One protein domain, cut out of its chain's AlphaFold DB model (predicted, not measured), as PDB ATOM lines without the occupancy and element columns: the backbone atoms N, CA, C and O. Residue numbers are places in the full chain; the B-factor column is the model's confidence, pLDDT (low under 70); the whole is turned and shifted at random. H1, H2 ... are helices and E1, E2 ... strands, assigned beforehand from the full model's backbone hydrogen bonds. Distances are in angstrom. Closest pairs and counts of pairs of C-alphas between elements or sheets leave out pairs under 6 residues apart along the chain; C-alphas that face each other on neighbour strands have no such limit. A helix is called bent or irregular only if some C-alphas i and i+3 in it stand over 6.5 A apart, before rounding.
ATOM      1  N   GLU A   2      99.601 105.036 138.951       81.12
ATOM      2  CA  GLU A   2     100.184 105.898 137.897       81.12
ATOM      3  C   GLU A   2      99.329 105.938 136.622       81.12
ATOM      4  O   GLU A   2      98.950 107.010 136.159       81.12
ATOM      5  N   ASP A   3      98.916 104.769 136.129       82.75
ATOM      6  CA  ASP A   3      98.159 104.682 134.880       82.75
ATOM      7  C   ASP A   3      96.727 105.238 134.938       82.75
ATOM      8  O   ASP A   3      96.138 105.524 133.898       82.75
ATOM      9  N   THR A   4      96.117 105.291 136.123       84.25
ATOM     10  CA  THR A   4      94.711 105.705 136.290       84.25
ATOM     11  C   THR A   4      94.577 107.054 136.966       84.25
ATOM     12  O   THR A   4      93.482 107.588 137.009       84.25
ATOM     13  N   LYS A   5      95.665 107.613 137.509       86.94
ATOM     14  CA  LYS A   5      95.641 108.833 138.329       86.94
ATOM     15  C   LYS A   5      94.691 108.739 139.536       86.94
ATOM     16  O   LYS A   5      94.285 109.761 140.077       86.94
ATOM     17  N   CYS A   6      94.359 107.521 139.970       87.94
ATOM     18  CA  CYS A   6      93.612 107.274 141.201       87.94
ATOM     19  C   CYS A   6      94.563 106.977 142.355       87.94
ATOM     20  O   CYS A   6      95.581 106.293 142.180       87.94
ATOM     21  N   MET A   7      94.167 107.402 143.549       89.69
ATOM     22  CA  MET A   7      94.762 106.945 144.795       89.69
ATOM     23  C   MET A   7      94.077 105.649 145.240       89.69
ATOM     24  O   MET A   7      92.851 105.566 145.235       89.69
ATOM     25  N   LEU A   8      94.867 104.635 145.596       89.00
ATOM     26  CA  LEU A   8      94.380 103.367 146.142       89.00
ATOM     27  C   LEU A   8      94.802 103.273 147.604       89.00
ATOM     28  O   LEU A   8      95.984 103.423 147.908       89.00
ATOM     29  N   LEU A   9      93.847 103.009 148.487       87.69
ATOM     30  CA  LEU A   9      94.080 102.763 149.906       87.69
ATOM     31  C   LEU A   9      93.603 101.352 150.241       87.69
ATOM     32  O   LEU A   9      92.467 100.990 149.931       87.69
ATOM     33  N   PHE A  10      94.462 100.569 150.882       85.12
ATOM     34  CA  PHE A  10      94.139  99.235 151.380       85.12
ATOM     35  C   PHE A  10      93.876  99.325 152.881       85.12
ATOM     36  O   PHE A  10      94.569 100.067 153.577       85.12
ATOM     37  N   ALA A  11      92.870  98.601 153.367       80.00
ATOM     38  CA  ALA A  11      92.602  98.512 154.796       80.00
ATOM     39  C   ALA A  11      93.802  97.917 155.553       80.00
ATOM     40  O   ALA A  11      94.460  96.994 155.066       80.00
ATOM     41  N   ASP A  12      94.075  98.440 156.750       78.25
ATOM     42  CA  ASP A  12      95.059  97.842 157.651       78.25
ATOM     43  C   ASP A  12      94.442  96.613 158.324       78.25
ATOM     44  O   ASP A  12      93.581  96.723 159.197       78.25
ATOM     45  N   GLN A  13      94.887  95.430 157.905       68.88
ATOM     46  CA  GLN A  13      94.431  94.153 158.454       68.88
ATOM     47  C   GLN A  13      94.880  93.924 159.908       68.88
ATOM     48  O   GLN A  13      94.423  92.974 160.538       68.88
ATOM     49  N   ASN A  14      95.759  94.770 160.457       71.06
ATOM     50  CA  ASN A  14      96.171  94.690 161.859       71.06
ATOM     51  C   ASN A  14      95.268  95.497 162.802       71.06
ATOM     52  O   ASN A  14      95.449  95.410 164.017       71.06
ATOM     53  N   ASP A  15      94.318  96.283 162.282       73.69
ATOM     54  CA  ASP A  15      93.356  96.989 163.125       73.69
ATOM     55  C   ASP A  15      92.357  95.976 163.720       73.69
ATOM     56  O   ASP A  15      91.569  95.377 162.979       73.69
ATOM     57  N   PRO A  16      92.338  95.788 165.056       68.38
ATOM     58  CA  PRO A  16      91.454  94.826 165.710       68.38
ATOM     59  C   PRO A  16      89.964  95.142 165.514       68.38
ATOM     60  O   PRO A  16      89.120  94.276 165.730       68.38
ATOM     61  N   ASN A  17      89.621  96.366 165.100       74.06
ATOM     62  CA  ASN A  17      88.246  96.770 164.827       74.06
ATOM     63  C   ASN A  17      87.866  96.671 163.342       74.06
ATOM     64  O   ASN A  17      86.687  96.786 163.013       74.06
ATOM     65  N   ALA A  18      88.816  96.449 162.428       70.50
ATOM     66  CA  ALA A  18      88.525  96.447 160.993       70.50
ATOM     67  C   ALA A  18      87.541  95.338 160.592       70.50
ATOM     68  O   ALA A  18      86.733  95.517 159.676       70.50
ATOM     69  N   GLU A  19      87.573  94.204 161.292       67.19
ATOM     70  CA  GLU A  19      86.643  93.102 161.059       67.19
ATOM     71  C   GLU A  19      85.237  93.397 161.586       67.19
ATOM     72  O   GLU A  19      84.267  93.227 160.845       67.19
ATOM     73  N   SER A  20      85.113  93.903 162.817       66.81
ATOM     74  CA  SER A  20      83.813  94.260 163.403       66.81
ATOM     75  C   SER A  20      83.143  95.419 162.661       66.81
ATOM     76  O   SER A  20      81.918  95.453 162.552       66.81
ATOM     77  N   MET A  21      83.937  96.328 162.086       66.56
ATOM     78  CA  MET A  21      83.452  97.406 161.224       66.56
ATOM     79  C   MET A  21      83.211  96.976 159.766       66.56
ATOM     80  O   MET A  21      82.655  97.750 158.991       66.56
ATOM     81  N   GLY A  22      83.592  95.754 159.378       66.31
ATOM     82  CA  GLY A  22      83.339  95.210 158.041       66.31
ATOM     83  C   GLY A  22      84.215  95.785 156.923       66.31
ATOM     84  O   GLY A  22      83.878  95.628 155.751       66.31
ATOM     85  N   PHE A  23      85.342  96.423 157.254       72.12
ATOM     86  CA  PHE A  23      86.261  97.033 156.280       72.12
ATOM     87  C   PHE A  23      87.586  96.275 156.120       72.12
ATOM     88  O   PHE A  23      88.445  96.717 155.365       72.12
ATOM     89  N   PHE A  24      87.742  95.122 156.777       70.94
ATOM     90  CA  PHE A  24      88.979  94.327 156.841       70.94
ATOM     91  C   PHE A  24      89.667  94.065 155.485       70.94
ATOM     92  O   PHE A  24      90.889  94.101 155.399       70.94
ATOM     93  N   ASN A  25      88.895  93.860 154.411       78.00
ATOM     94  CA  ASN A  25      89.411  93.667 153.047       78.00
ATOM     95  C   ASN A  25      88.915  94.745 152.070       78.00
ATOM     96  O   ASN A  25      88.675  94.475 150.891       78.00
ATOM     97  N   GLN A  26      88.689  95.964 152.560       83.50
ATOM     98  CA  GLN A  26      88.232  97.064 151.721       83.50
ATOM     99  C   GLN A  26      89.405  97.703 150.976       83.50
ATOM    100  O   GLN A  26      90.424  98.066 151.565       83.50
ATOM    101  N   ILE A  27      89.211  97.912 149.678       87.75
ATOM    102  CA  ILE A  27      90.040  98.780 148.850       87.75
ATOM    103  C   ILE A  27      89.243 100.055 148.597       87.75
ATOM    104  O   ILE A  27      88.110 100.007 148.119       87.75
ATOM    105  N   THR A  28      89.831 101.200 148.931       89.75
ATOM    106  CA  THR A  28      89.252 102.516 148.641       89.75
ATOM    107  C   THR A  28      89.988 103.126 147.457       89.75
ATOM    108  O   THR A  28      91.203 103.313 147.504       89.75
ATOM    109  N   ILE A  29      89.251 103.429 146.396       91.31
ATOM    110  CA  ILE A  29      89.732 104.054 145.167       91.31
ATOM    111  C   ILE A  29      89.222 105.487 145.155       91.31
ATOM    112  O   ILE A  29      88.021 105.720 145.259       91.31
ATOM    113  N   ILE A  30      90.137 106.442 145.036       90.25
ATOM    114  CA  ILE A  30      89.828 107.868 145.108       90.25
ATOM    115  C   ILE A  30      90.289 108.533 143.818       90.25
ATOM    116  O   ILE A  30      91.443 108.374 143.408       90.25
ATOM    117  N   GLY A  31      89.392 109.279 143.183       87.94
ATOM    118  CA  GLY A  31      89.673 110.025 141.960       87.94
ATOM    119  C   GLY A  31      88.406 110.400 141.200       87.94
ATOM    120  O   GLY A  31      87.303 110.341 141.733       87.94
ATOM    121  N   ASP A  32      88.578 110.773 139.935       84.38
ATOM    122  CA  ASP A  32      87.459 111.081 139.041       84.38
ATOM    123  C   ASP A  32      86.764 109.793 138.590       84.38
ATOM    124  O   ASP A  32      87.428 108.788 138.336       84.38
ATOM    125  N   MET A  33      85.445 109.818 138.389       83.31
ATOM    126  CA  MET A  33      84.691 108.599 138.063       83.31
ATOM    127  C   MET A  33      85.174 107.797 136.847       83.31
ATOM    128  O   MET A  33      85.288 106.578 136.975       83.31
ATOM    129  N   PRO A  34      85.518 108.408 135.696       84.06
ATOM    130  CA  PRO A  34      86.059 107.649 134.565       84.06
ATOM    131  C   PRO A  34      87.373 106.932 134.911       84.06
ATOM    132  O   PRO A  34      87.627 105.812 134.472       84.06
ATOM    133  N   ASN A  35      88.201 107.572 135.739       87.81
ATOM    134  CA  ASN A  35      89.468 107.022 136.203       87.81
ATOM    135  C   ASN A  35      89.249 105.914 137.243       87.81
ATOM    136  O   ASN A  35      89.949 104.900 137.208       87.81
ATOM    137  N   ILE A  36      88.269 106.092 138.135       86.75
ATOM    138  CA  ILE A  36      87.842 105.094 139.119       86.75
ATOM    139  C   ILE A  36      87.361 103.822 138.414       86.75
ATOM    140  O   ILE A  36      87.794 102.739 138.797       86.75
ATOM    141  N   ASP A  37      86.525 103.937 137.380       86.12
ATOM    142  CA  ASP A  37      86.039 102.787 136.601       86.12
ATOM    143  C   ASP A  37      87.209 102.040 135.933       86.12
ATOM    144  O   ASP A  37      87.380 100.832 136.111       86.12
ATOM    145  N   CYS A  38      88.136 102.777 135.307       87.75
ATOM    146  CA  CYS A  38      89.361 102.195 134.749       87.75
ATOM    147  C   CYS A  38      90.247 101.516 135.816       87.75
ATOM    148  O   CYS A  38      90.889 100.497 135.550       87.75
ATOM    149  N   ALA A  39      90.334 102.086 137.022       87.62
ATOM    150  CA  ALA A  39      91.072 101.497 138.138       87.62
ATOM    151  C   ALA A  39      90.394 100.230 138.660       87.62
ATOM    152  O   ALA A  39      91.088  99.256 138.954       87.62
ATOM    153  N   MET A  40      89.064 100.223 138.717       85.38
ATOM    154  CA  MET A  40      88.276  99.064 139.106       85.38
ATOM    155  C   MET A  40      88.469  97.910 138.121       85.38
ATOM    156  O   MET A  40      88.752  96.790 138.543       85.38
ATOM    157  N   ASP A  41      88.420  98.174 136.817       84.25
ATOM    158  CA  ASP A  41      88.671  97.151 135.798       84.25
ATOM    159  C   ASP A  41      90.085  96.565 135.885       84.25
ATOM    160  O   ASP A  41      90.264  95.350 135.765       84.25
ATOM    161  N   ARG A  42      91.091  97.395 136.190       83.31
ATOM    162  CA  ARG A  42      92.447  96.901 136.466       83.31
ATOM    163  C   ARG A  42      92.506  96.042 137.724       83.31
ATOM    164  O   ARG A  42      93.116  94.980 137.693       83.31
ATOM    165  N   ILE A  43      91.880  96.468 138.821       83.06
ATOM    166  CA  ILE A  43      91.814  95.678 140.059       83.06
ATOM    167  C   ILE A  43      91.171  94.322 139.765       83.06
ATOM    168  O   ILE A  43      91.762  93.294 140.072       83.06
ATOM    169  N   ARG A  44      90.037  94.290 139.061       79.19
ATOM    170  CA  ARG A  44      89.382  93.043 138.634       79.19
ATOM    171  C   ARG A  44      90.285  92.140 137.806       79.19
ATOM    172  O   ARG A  44      90.255  90.928 137.989       79.19
ATOM    173  N   GLU A  45      91.064  92.714 136.894       77.00
ATOM    174  CA  GLU A  45      92.021  91.966 136.077       77.00
ATOM    175  C   GLU A  45      93.138  91.341 136.918       77.00
ATOM    176  O   GLU A  45      93.535  90.198 136.663       77.00
ATOM    177  N   PHE A  46      93.601  92.064 137.938       76.06
ATOM    178  CA  PHE A  46      94.603  91.588 138.881       76.06
ATOM    179  C   PHE A  46      94.033  90.700 139.992       76.06
ATOM    180  O   PHE A  46      94.829  90.049 140.660       76.06
ATOM    181  N   SER A  47      92.711  90.643 140.180       78.69
ATOM    182  CA  SER A  47      92.025  89.770 141.140       78.69
ATOM    183  C   SER A  47      91.981  88.336 140.605       78.69
ATOM    184  O   SER A  47      91.178  88.040 139.710       78.69
ATOM    185  N   ARG A 210      80.507 100.194 146.930       91.12
ATOM    186  CA  ARG A 210      79.944 101.432 147.441       91.12
ATOM    187  C   ARG A 210      80.635 102.635 146.818       91.12
ATOM    188  O   ARG A 210      81.857 102.712 146.837       91.12
ATOM    189  N   ILE A 211      79.856 103.592 146.332       91.69
ATOM    190  CA  ILE A 211      80.333 104.930 145.976       91.69
ATOM    191  C   ILE A 211      79.876 105.898 147.061       91.69
ATOM    192  O   ILE A 211      78.693 105.933 147.386       91.69
ATOM    193  N   GLU A 212      80.803 106.683 147.594       91.25
ATOM    194  CA  GLU A 212      80.528 107.780 148.520       91.25
ATOM    195  C   GLU A 212      81.068 109.084 147.928       91.25
ATOM    196  O   GLU A 212      82.164 109.098 147.366       91.25
ATOM    197  N   PHE A 213      80.308 110.171 148.037       89.69
ATOM    198  CA  PHE A 213      80.771 111.517 147.690       89.69
ATOM    199  C   PHE A 213      79.882 112.586 148.317       89.69
ATOM    200  O   PHE A 213      78.704 112.358 148.596       89.69
ATOM    201  N   ASP A 214      80.446 113.773 148.505       87.00
ATOM    202  CA  ASP A 214      79.698 114.958 148.904       87.00
ATOM    203  C   ASP A 214      79.329 115.792 147.679       87.00
ATOM    204  O   ASP A 214      80.140 115.985 146.776       87.00
ATOM    205  N   VAL A 215      78.104 116.308 147.666       83.88
ATOM    206  CA  VAL A 215      77.552 117.120 146.576       83.88
ATOM    207  C   VAL A 215      76.863 118.354 147.142       83.88
ATOM    208  O   VAL A 215      76.257 118.311 148.217       83.88
ATOM    209  N   GLU A 216      76.926 119.469 146.422       82.94
ATOM    210  CA  GLU A 216      76.135 120.650 146.759       82.94
ATOM    211  C   GLU A 216      74.664 120.416 146.395       82.94
ATOM    212  O   GLU A 216      74.334 119.750 145.419       82.94
ATOM    213  N   HIS A 217      73.742 120.968 147.179       80.44
ATOM    214  CA  HIS A 217      72.304 120.798 146.960       80.44
ATOM    215  C   HIS A 217      71.852 121.283 145.578       80.44
ATOM    216  O   HIS A 217      70.891 120.751 145.032       80.44
ATOM    217  N   SER A 218      72.554 122.272 145.022       78.44
ATOM    218  CA  SER A 218      72.319 122.834 143.693       78.44
ATOM    219  C   SER A 218      72.694 121.893 142.542       78.44
ATOM    220  O   SER A 218      72.215 122.100 141.431       78.44
ATOM    221  N   ASP A 219      73.497 120.858 142.801       79.88
ATOM    222  CA  ASP A 219      73.978 119.891 141.810       79.88
ATOM    223  C   ASP A 219      73.201 118.549 141.858       79.88
ATOM    224  O   ASP A 219      73.545 117.613 141.138       79.88
ATOM    225  N   VAL A 220      72.141 118.429 142.671       78.88
ATOM    226  CA  VAL A 220      71.308 117.210 142.810       78.88
ATOM    227  C   VAL A 220      69.947 117.386 142.132       78.88
ATOM    228  O   VAL A 220      69.327 118.445 142.232       78.88
ATOM    229  N   VAL A 221      69.436 116.342 141.469       76.94
ATOM    230  CA  VAL A 221      68.123 116.377 140.801       76.94
ATOM    231  C   VAL A 221      66.977 116.495 141.820       76.94
ATOM    232  O   VAL A 221      66.819 115.678 142.731       76.94
ATOM    233  N   PHE A 222      66.133 117.515 141.643       55.66
ATOM    234  CA  PHE A 222      64.920 117.745 142.436       55.66
ATOM    235  C   PHE A 222      63.854 116.689 142.068       55.66
ATOM    236  O   PHE A 222      63.539 116.575 140.882       55.66
ATOM    237  N   PRO A 223      63.321 115.890 143.024       53.25
ATOM    238  CA  PRO A 223      62.909 116.304 144.370       53.25
ATOM    239  C   PRO A 223      63.588 115.530 145.522       53.25
ATOM    240  O   PRO A 223      63.037 115.475 146.619       53.25
ATOM    241  N   MET A 224      64.758 114.919 145.295       54.50
ATOM    242  CA  MET A 224      65.387 113.987 146.254       54.50
ATOM    243  C   MET A 224      65.703 114.607 147.625       54.50
ATOM    244  O   MET A 224      65.747 113.897 148.625       54.50
ATOM    245  N   CYS A 225      65.873 115.929 147.676       54.91
ATOM    246  CA  CYS A 225      66.061 116.683 148.907       54.91
ATOM    247  C   CYS A 225      65.098 117.870 148.899       54.91
ATOM    248  O   CYS A 225      65.218 118.766 148.061       54.91
ATOM    249  N   THR A 226      64.147 117.900 149.828       57.31
ATOM    250  CA  THR A 226      63.347 119.112 150.050       57.31
ATOM    251  C   THR A 226      64.246 120.228 150.601       57.31
ATOM    252  O   THR A 226      65.293 119.970 151.202       57.31
ATOM    253  N   SER A 227      63.845 121.490 150.425       58.50
ATOM    254  CA  SER A 227      64.541 122.637 151.028       58.50
ATOM    255  C   SER A 227      64.410 122.686 152.559       58.50
ATOM    256  O   SER A 227      65.016 123.544 153.200       58.50
ATOM    257  N   GLU A 228      63.600 121.804 153.148       63.72
ATOM    258  CA  GLU A 228      63.326 121.753 154.579       63.72
ATOM    259  C   GLU A 228      64.361 120.881 155.298       63.72
ATOM    260  O   GLU A 228      64.572 119.717 154.964       63.72
ATOM    261  N   GLU A 229      64.999 121.425 156.338       64.50
ATOM    262  CA  GLU A 229      66.121 120.788 157.051       64.50
ATOM    263  C   GLU A 229      65.812 119.421 157.687       64.50
ATOM    264  O   GLU A 229      66.746 118.687 158.035       64.50
ATOM    265  N   GLN A 230      64.528 119.091 157.845       60.34
ATOM    266  CA  GLN A 230      64.026 117.865 158.473       60.34
ATOM    267  C   GLN A 230      63.825 116.708 157.481       60.34
ATOM    268  O   GLN A 230      63.706 115.562 157.901       60.34
ATOM    269  N   HIS A 231      63.848 116.979 156.173       66.12
ATOM    270  CA  HIS A 231      63.559 116.004 155.113       66.12
ATOM    271  C   HIS A 231      64.700 115.935 154.081       66.12
ATOM    272  O   HIS A 231      64.473 115.771 152.881       66.12
ATOM    273  N   ARG A 232      65.941 116.122 154.552       73.12
ATOM    274  CA  ARG A 232      67.172 116.085 153.735       73.12
ATOM    275  C   ARG A 232      67.839 114.711 153.701       73.12
ATOM    276  O   ARG A 232      68.793 114.521 152.956       73.12
ATOM    277  N   GLU A 233      67.380 113.790 154.539       81.62
ATOM    278  CA  GLU A 233      67.898 112.430 154.597       81.62
ATOM    279  C   GLU A 233      66.955 111.491 153.859       81.62
ATOM    280  O   GLU A 233      65.734 111.600 153.973       81.62
ATOM    281  N   LEU A 234      67.538 110.570 153.103       84.19
ATOM    282  CA  LEU A 234      66.810 109.597 152.305       84.19
ATOM    283  C   LEU A 234      67.489 108.241 152.440       84.19
ATOM    284  O   LEU A 234      68.709 108.151 152.331       84.19
ATOM    285  N   ASP A 235      66.690 107.198 152.625       86.94
ATOM    286  CA  ASP A 235      67.093 105.812 152.420       86.94
ATOM    287  C   ASP A 235      66.124 105.187 151.428       86.94
ATOM    288  O   ASP A 235      64.928 105.076 151.693       86.94
ATOM    289  N   MET A 236      66.642 104.801 150.270       87.50
ATOM    290  CA  MET A 236      65.849 104.251 149.182       87.50
ATOM    291  C   MET A 236      66.526 103.007 148.622       87.50
ATOM    292  O   MET A 236      67.748 102.942 148.502       87.50
ATOM    293  N   PHE A 237      65.718 102.024 148.240       88.62
ATOM    294  CA  PHE A 237      66.160 100.893 147.440       88.62
ATOM    295  C   PHE A 237      65.486 100.961 146.071       88.62
ATOM    296  O   PHE A 237      64.266 100.845 145.974       88.62
ATOM    297  N   ASP A 238      66.283 101.166 145.025       87.88
ATOM    298  CA  ASP A 238      65.854 101.034 143.636       87.88
ATOM    299  C   ASP A 238      65.813  99.538 143.301       87.88
ATOM    300  O   ASP A 238      66.847  98.917 143.039       87.88
ATOM    301  N   SER A 239      64.621  98.943 143.372       87.56
ATOM    302  CA  SER A 239      64.415  97.515 143.126       87.56
ATOM    303  C   SER A 239      64.569  97.123 141.658       87.56
ATOM    304  O   SER A 239      64.912  95.975 141.387       87.56
ATOM    305  N   GLU A 240      64.349  98.047 140.719       90.19
ATOM    306  CA  GLU A 240      64.523  97.784 139.285       90.19
ATOM    307  C   GLU A 240      66.001  97.628 138.939       90.19
ATOM    308  O   GLU A 240      66.372  96.801 138.105       90.19
ATOM    309  N   ARG A 241      66.853  98.420 139.595       89.19
ATOM    310  CA  ARG A 241      68.293  98.450 139.326       89.19
ATOM    311  C   ARG A 241      69.138  97.779 140.390       89.19
ATOM    312  O   ARG A 241      70.342  97.665 140.192       89.19
ATOM    313  N   GLY A 242      68.549  97.347 141.501       89.06
ATOM    314  CA  GLY A 242      69.254  96.693 142.603       89.06
ATOM    315  C   GLY A 242      70.278  97.602 143.290       89.06
ATOM    316  O   GLY A 242      71.370  97.145 143.636       89.06
ATOM    317  N   VAL A 243      69.964  98.890 143.456       90.75
ATOM    318  CA  VAL A 243      70.872  99.883 144.053       90.75
ATOM    319  C   VAL A 243      70.243 100.493 145.299       90.75
ATOM    320  O   VAL A 243      69.116 100.981 145.273       90.75
ATOM    321  N   ILE A 244      70.994 100.497 146.396       90.88
ATOM    322  CA  ILE A 244      70.631 101.223 147.614       90.88
ATOM    323  C   ILE A 244      71.206 102.633 147.508       90.88
ATOM    324  O   ILE A 244      72.391 102.804 147.224       90.88
ATOM    325  N   VAL A 245      70.367 103.634 147.755       90.81
ATOM    326  CA  VAL A 245      70.712 105.054 147.751       90.81
ATOM    327  C   VAL A 245      70.478 105.605 149.147       90.81
ATOM    328  O   VAL A 245      69.357 105.561 149.655       90.81
ATOM    329  N   GLN A 246      71.528 106.144 149.754       91.12
ATOM    330  CA  GLN A 246      71.447 106.859 151.019       91.12
ATOM    331  C   GLN A 246      71.907 108.295 150.820       91.12
ATOM    332  O   GLN A 246      72.963 108.551 150.241       91.12
ATOM    333  N   VAL A 247      71.116 109.231 151.324       88.75
ATOM    334  CA  VAL A 247      71.440 110.654 151.355       88.75
ATOM    335  C   VAL A 247      71.453 111.087 152.808       88.75
ATOM    336  O   VAL A 247      70.522 110.779 153.560       88.75
ATOM    337  N   ARG A 248      72.524 111.759 153.218       87.75
ATOM    338  CA  ARG A 248      72.717 112.290 154.569       87.75
ATOM    339  C   ARG A 248      73.211 113.725 154.513       87.75
ATOM    340  O   ARG A 248      73.708 114.183 153.485       87.75
ATOM    341  N   LYS A 249      73.114 114.435 155.636       86.69
ATOM    342  CA  LYS A 249      73.771 115.739 155.786       86.69
ATOM    343  C   LYS A 249      75.282 115.552 155.704       86.69
ATOM    344  O   LYS A 249      75.829 114.637 156.320       86.69
ATOM    345  N   SER A 250      75.946 116.400 154.926       85.31
ATOM    346  CA  SER A 250      77.401 116.349 154.814       85.31
ATOM    347  C   SER A 250      78.061 116.762 156.131       85.31
ATOM    348  O   SER A 250      77.647 117.737 156.756       85.31
ATOM    349  N   ALA A 251      79.133 116.071 156.524       82.06
ATOM    350  CA  ALA A 251      79.951 116.460 157.676       82.06
ATOM    351  C   ALA A 251      80.687 117.799 157.461       82.06
ATOM    352  O   ALA A 251      81.181 118.397 158.413       82.06
ATOM    353  N   TYR A 252      80.759 118.269 156.210       78.19
ATOM    354  CA  TYR A 252      81.310 119.575 155.857       78.19
ATOM    355  C   TYR A 252      80.310 120.723 156.049       78.19
ATOM    356  O   TYR A 252      80.681 121.880 155.857       78.19
ATOM    357  N   GLU A 253      79.058 120.435 156.420       73.50
ATOM    358  CA  GLU A 253      78.154 121.457 156.938       73.50
ATOM    359  C   GLU A 253      78.555 121.781 158.382       73.50
ATOM    360  O   GLU A 253      78.544 120.917 159.259       73.50
ATOM    361  N   GLY A 254      78.930 123.036 158.646       66.25
ATOM    362  CA  GLY A 254      79.130 123.498 160.016       66.25
ATOM    363  C   GLY A 254      77.844 123.360 160.840       66.25
ATOM    364  O   GLY A 254      76.735 123.385 160.309       66.25
ATOM    365  N   GLN A 262      76.207 127.016 151.028       73.44
ATOM    366  CA  GLN A 262      75.372 126.057 150.325       73.44
ATOM    367  C   GLN A 262      75.151 124.814 151.180       73.44
ATOM    368  O   GLN A 262      76.057 124.318 151.849       73.44
ATOM    369  N   MET A 263      73.932 124.290 151.105       79.81
ATOM    370  CA  MET A 263      73.621 122.961 151.612       79.81
ATOM    371  C   MET A 263      74.429 121.910 150.850       79.81
ATOM    372  O   MET A 263      74.533 121.981 149.628       79.81
ATOM    373  N   ARG A 264      74.962 120.925 151.566       83.88
ATOM    374  CA  ARG A 264      75.706 119.780 151.057       83.88
ATOM    375  C   ARG A 264      75.117 118.476 151.562       83.88
ATOM    376  O   ARG A 264      74.678 118.357 152.707       83.88
ATOM    377  N   HIS A 265      75.136 117.482 150.695       85.38
ATOM    378  CA  HIS A 265      74.648 116.145 150.984       85.38
ATOM    379  C   HIS A 265      75.787 115.157 150.801       85.38
ATOM    380  O   HIS A 265      76.528 115.252 149.829       85.38
ATOM    381  N   SER A 266      75.901 114.213 151.725       89.19
ATOM    382  CA  SER A 266      76.737 113.034 151.556       89.19
ATOM    383  C   SER A 266      75.876 111.945 150.924       89.19
ATOM    384  O   SER A 266      74.867 111.530 151.506       89.19
ATOM    385  N   LEU A 267      76.227 111.534 149.707       89.69
ATOM    386  CA  LEU A 267      75.560 110.456 148.991       89.69
ATOM    387  C   LEU A 267      76.357 109.177 149.163       89.69
ATOM    388  O   LEU A 267      77.573 109.154 148.996       89.69
ATOM    389  N   THR A 268      75.644 108.099 149.457       92.06
ATOM    390  CA  THR A 268      76.179 106.744 149.492       92.06
ATOM    391  C   THR A 268      75.325 105.860 148.598       92.06
ATOM    392  O   THR A 268      74.131 105.687 148.832       92.06
ATOM    393  N   LEU A 269      75.939 105.293 147.565       92.12
ATOM    394  CA  LEU A 269      75.310 104.357 146.641       92.12
ATOM    395  C   LEU A 269      75.930 102.983 146.849       92.12
ATOM    396  O   LEU A 269      77.152 102.872 146.863       92.12
ATOM    397  N   MET A 270      75.119 101.939 146.993       91.75
ATOM    398  CA  MET A 270      75.596 100.581 147.270       91.75
ATOM    399  C   MET A 270      74.939  99.545 146.361       91.75
ATOM    400  O   MET A 270      73.729  99.576 146.147       91.75
ATOM    401  N   THR A 271      75.730  98.593 145.868       91.31
ATOM    402  CA  THR A 271      75.254  97.411 145.129       91.31
ATOM    403  C   THR A 271      76.310  96.290 145.138       91.31
ATOM    404  O   THR A 271      77.244  96.362 145.934       91.31
ATOM    405  N   SER A 272      76.178  95.253 144.308       88.31
ATOM    406  CA  SER A 272      77.193  94.205 144.099       88.31
ATOM    407  C   SER A 272      78.161  94.528 142.950       88.31
ATOM    408  O   SER A 272      77.870  95.332 142.063       88.31
ATOM    409  N   GLU A 273      79.329  93.886 142.926       86.00
ATOM    410  CA  GLU A 273      80.348  94.104 141.896       86.00
ATOM    411  C   GLU A 273      79.826  93.811 140.481       86.00
ATOM    412  O   GLU A 273      80.102  94.577 139.551       86.00
ATOM    413  N   GLU A 274      79.044  92.743 140.317       87.19
ATOM    414  CA  GLU A 274      78.387  92.399 139.048       87.19
ATOM    415  C   GLU A 274      77.413  93.482 138.554       87.19
ATOM    416  O   GLU A 274      77.242  93.664 137.346       87.19
ATOM    417  N   ASN A 275      76.821  94.246 139.474       90.56
ATOM    418  CA  ASN A 275      75.778  95.225 139.191       90.56
ATOM    419  C   ASN A 275      76.303  96.676 139.138       90.56
ATOM    420  O   ASN A 275      75.530  97.635 139.082       90.56
ATOM    421  N   VAL A 276      77.629  96.867 139.103       89.69
ATOM    422  CA  VAL A 276      78.255  98.202 139.152       89.69
ATOM    423  C   VAL A 276      77.782  99.141 138.034       89.69
ATOM    424  O   VAL A 276      77.714 100.351 138.217       89.69
ATOM    425  N   LYS A 277      77.405  98.609 136.866       91.19
ATOM    426  CA  LYS A 277      76.924  99.439 135.750       91.19
ATOM    427  C   LYS A 277      75.636 100.174 136.113       91.19
ATOM    428  O   LYS A 277      75.498 101.356 135.810       91.19
ATOM    429  N   ASN A 278      74.723  99.496 136.807       92.12
ATOM    430  CA  ASN A 278      73.483 100.098 137.287       92.12
ATOM    431  C   ASN A 278      73.748 101.134 138.385       92.12
ATOM    432  O   ASN A 278      73.074 102.162 138.416       92.12
ATOM    433  N   LEU A 279      74.781 100.927 139.214       91.12
ATOM    434  CA  LEU A 279      75.257 101.927 140.175       91.12
ATOM    435  C   LEU A 279      75.620 103.246 139.484       91.12
ATOM    436  O   LEU A 279      75.194 104.311 139.928       91.12
ATOM    437  N   TYR A 280      76.369 103.180 138.379       89.25
ATOM    438  CA  TYR A 280      76.765 104.365 137.615       89.25
ATOM    439  C   TYR A 280      75.568 105.067 136.971       89.25
ATOM    440  O   TYR A 280      75.494 106.293 137.007       89.25
ATOM    441  N   VAL A 281      74.597 104.309 136.452       89.00
ATOM    442  CA  VAL A 281      73.357 104.880 135.898       89.00
ATOM    443  C   VAL A 281      72.559 105.612 136.977       89.00
ATOM    444  O   VAL A 281      72.129 106.743 136.754       89.00
ATOM    445  N   VAL A 282      72.383 105.003 138.157       88.94
ATOM    446  CA  VAL A 282      71.705 105.650 139.293       88.94
ATOM    447  C   VAL A 282      72.462 106.905 139.717       88.94
ATOM    448  O   VAL A 282      71.847 107.957 139.845       88.94
ATOM    449  N   ARG A 283      73.794 106.840 139.839       88.19
ATOM    450  CA  ARG A 283      74.630 108.006 140.157       88.19
ATOM    451  C   ARG A 283      74.388 109.165 139.189       88.19
ATOM    452  O   ARG A 283      74.136 110.277 139.638       88.19
ATOM    453  N   SER A 284      74.446 108.918 137.881       84.88
ATOM    454  CA  SER A 284      74.231 109.964 136.873       84.88
ATOM    455  C   SER A 284      72.831 110.573 136.944       84.88
ATOM    456  O   SER A 284      72.681 111.762 136.709       84.88
ATOM    457  N   GLN A 285      71.809 109.797 137.311       84.31
ATOM    458  CA  GLN A 285      70.442 110.309 137.450       84.31
ATOM    459  C   GLN A 285      70.208 111.130 138.719       84.31
ATOM    460  O   GLN A 285      69.257 111.905 138.771       84.31
ATOM    461  N   LEU A 286      71.051 110.968 139.739       81.12
ATOM    462  CA  LEU A 286      70.986 111.768 140.961       81.12
ATOM    463  C   LEU A 286      71.618 113.151 140.784       81.12
ATOM    464  O   LEU A 286      71.289 114.068 141.534       81.12
ATOM    465  N   LEU A 287      72.511 113.306 139.808       82.38
ATOM    466  CA  LEU A 287      73.279 114.524 139.588       82.38
ATOM    467  C   LEU A 287      72.693 115.355 138.445       82.38
ATOM    468  O   LEU A 287      72.343 114.842 137.383       82.38
ATOM    469  N   LEU A 288      72.630 116.667 138.643       71.00
ATOM    470  CA  LEU A 288      72.388 117.620 137.570       71.00
ATOM    471  C   LEU A 288      73.683 117.737 136.757       71.00
ATOM    472  O   LEU A 288      74.625 118.421 137.160       71.00
ATOM    473  N   GLU A 289      73.763 117.059 135.611       58.34
ATOM    474  CA  GLU A 289      74.875 117.256 134.676       58.34
ATOM    475  C   GLU A 289      74.864 118.712 134.179       58.34
ATOM    476  O   GLU A 289      74.073 119.108 133.323       58.34
ATOM    477  N   SER A 290      75.736 119.551 134.739       44.66
ATOM    478  CA  SER A 290      75.712 121.008 134.564       44.66
ATOM    479  C   SER A 290      76.250 121.511 133.209       44.66
ATOM    480  O   SER A 290      76.763 122.628 133.134       44.66
ATOM    481  N   ARG A 306      84.443 118.415 140.507       56.72
ATOM    482  CA  ARG A 306      83.587 119.117 141.478       56.72
ATOM    483  C   ARG A 306      83.359 118.272 142.732       56.72
ATOM    484  O   ARG A 306      83.074 118.828 143.786       56.72
ATOM    485  N   PHE A 307      83.539 116.957 142.620       62.81
ATOM    486  CA  PHE A 307      83.311 115.986 143.680       62.81
ATOM    487  C   PHE A 307      84.534 115.084 143.781       62.81
ATOM    488  O   PHE A 307      84.978 114.522 142.780       62.81
ATOM    489  N   LEU A 308      85.097 114.965 144.981       63.84
ATOM    490  CA  LEU A 308      86.058 113.910 145.257       63.84
ATOM    491  C   LEU A 308      85.251 112.657 145.577       63.84
ATOM    492  O   LEU A 308      84.527 112.628 146.571       63.84
ATOM    493  N   GLU A 309      85.334 111.658 144.707       76.38
ATOM    494  CA  GLU A 309      84.546 110.440 144.851       76.38
ATOM    495  C   GLU A 309      85.390 109.309 145.406       76.38
ATOM    496  O   GLU A 309      86.574 109.150 145.087       76.38
ATOM    497  N   TYR A 310      84.744 108.521 146.254       83.38
ATOM    498  CA  TYR A 310      85.333 107.401 146.955       83.38
ATOM    499  C   TYR A 310      84.588 106.146 146.520       83.38
ATOM    500  O   TYR A 310      83.447 105.920 146.918       83.38
ATOM    501  N   LEU A 311      85.229 105.305 145.714       81.81
ATOM    502  CA  LEU A 311      84.727 103.966 145.434       81.81
ATOM    503  C   LEU A 311      85.361 102.997 146.432       81.81
ATOM    504  O   LEU A 311      86.561 102.730 146.394       81.81
ATOM    505  N   LYS A 312      84.546 102.468 147.333       82.06
ATOM    506  CA  LYS A 312      84.910 101.429 148.289       82.06
ATOM    507  C   LYS A 312      84.450 100.086 147.746       82.06
ATOM    508  O   LYS A 312      83.267  99.872 147.494       82.06
ATOM    509  N   VAL A 313      85.398  99.181 147.574       75.69
ATOM    510  CA  VAL A 313      85.159  97.828 147.083       75.69
ATOM    511  C   VAL A 313      85.654  96.878 148.146       75.69
ATOM    512  O   VAL A 313      86.826  96.924 148.523       75.69
ATOM    513  N   LEU A 314      84.774  96.017 148.636       73.88
ATOM    514  CA  LEU A 314      85.225  94.901 149.447       73.88
ATOM    515  C   LEU A 314      85.688  93.801 148.501       73.88
ATOM    516  O   LEU A 314      84.965  93.432 147.581       73.88
ATOM    517  N   VAL A 315      86.891  93.292 148.713       70.44
ATOM    518  CA  VAL A 315      87.414  92.175 147.927       70.44
ATOM    519  C   VAL A 315      87.592  90.949 148.814       70.44
ATOM    520  O   VAL A 315      87.683  91.041 150.042       70.44
TER     521      VAL A 315
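AT A GLANCE: This is residues 2 to 47, 210 to 254, 262 to 290 and 306 to 315 of the 382 residues of the protein "KH_10 domain-containing protein" of Globodera pallida (UniProt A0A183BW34). One twisted sheet of seven antiparallel strands forms a wall, and two helices, H1 and H2, lie side by side over one face, each along the strands; no named helix covers the other. The printed part has 130 residues, with elements in the order E1 E2 H1 E3 E4 E5 E6 H2 E7 and strands ordered E1 - E2 - E7 - E3 - E6 - E5 - E4 across the sheet. The class is mixed, helices and strands; the whole is compact, with a radius of gyration of the C-alphas of 15.5 A and spans of 44 by 32 by 30 A.

IN THESE COORDINATES: E1, residues 7 to 10, begins at C-alpha 7 (94.762, 106.945, 144.795). E2 is residues 26 to 31, and H1 residues 33 to 46, 19.7 A long. E3 is residues 210 to 216, E4 234 to 238, E5 243 to 249, and E6 264 to 272, 26.5 A long. H2, residues 273 to 286, is 20.0 A long and irregular: C-alphas 274 and 277 are 7.9 A apart. E7, residues 309 to 314, ends at C-alpha 314 (85.225, 94.901, 149.447).

HOW THE PARTS SIT: E1 and E2 form a hairpin, N 9 to O 28 at 2.8 A. E7 is the antiparallel neighbour of E2, with N 29 and O 311 within hydrogen-bond range at 2.8 A, and of E3, with N 312 and O 210 within hydrogen-bond range at 2.7 A. E6 pairs with E3 by N 211 and O 269, 2.8 A, and with E5 by N 246 and O 268, 2.8 A. E4 and E5 form a hairpin, N 245 to O 236 at 2.8 A. H1 is on the sheet at a height of 9.7 A, over E2 and only just over E7, with 3 C-alphas falling on it; its line and that of E2 stand at 27 degrees on the local plane, only just along. Its closest C-alphas to E2 are Ile 36 and Ile 29, 6.4 A. H2 is on the same face of the sheet as H1, at a height of 7.7 A over the sheet, and lies over E6 and E5; the closest C-alphas of H2 and E5 are those of Leu 279 and Val 243, 6.2 A apart. H1 and H2 are near each other. Every O i to N i+4 pair is within hydrogen-bond range in H1, and 8 of 10 in H2.

THE WHOLE: The C-alphas farthest apart, Phe 46 and Glu 228, are 46.2 A apart. Cuts leave gaps of 17.9 A from C-alpha 47 to 210, 10.7 A from 254 to 262, and 10.6 A from 290 to 306. The links E1 to E2 and E3 to E4 are long. Mean pLDDT of the printed part is 80.3; 22 residues are under 70, among them 222 to 231.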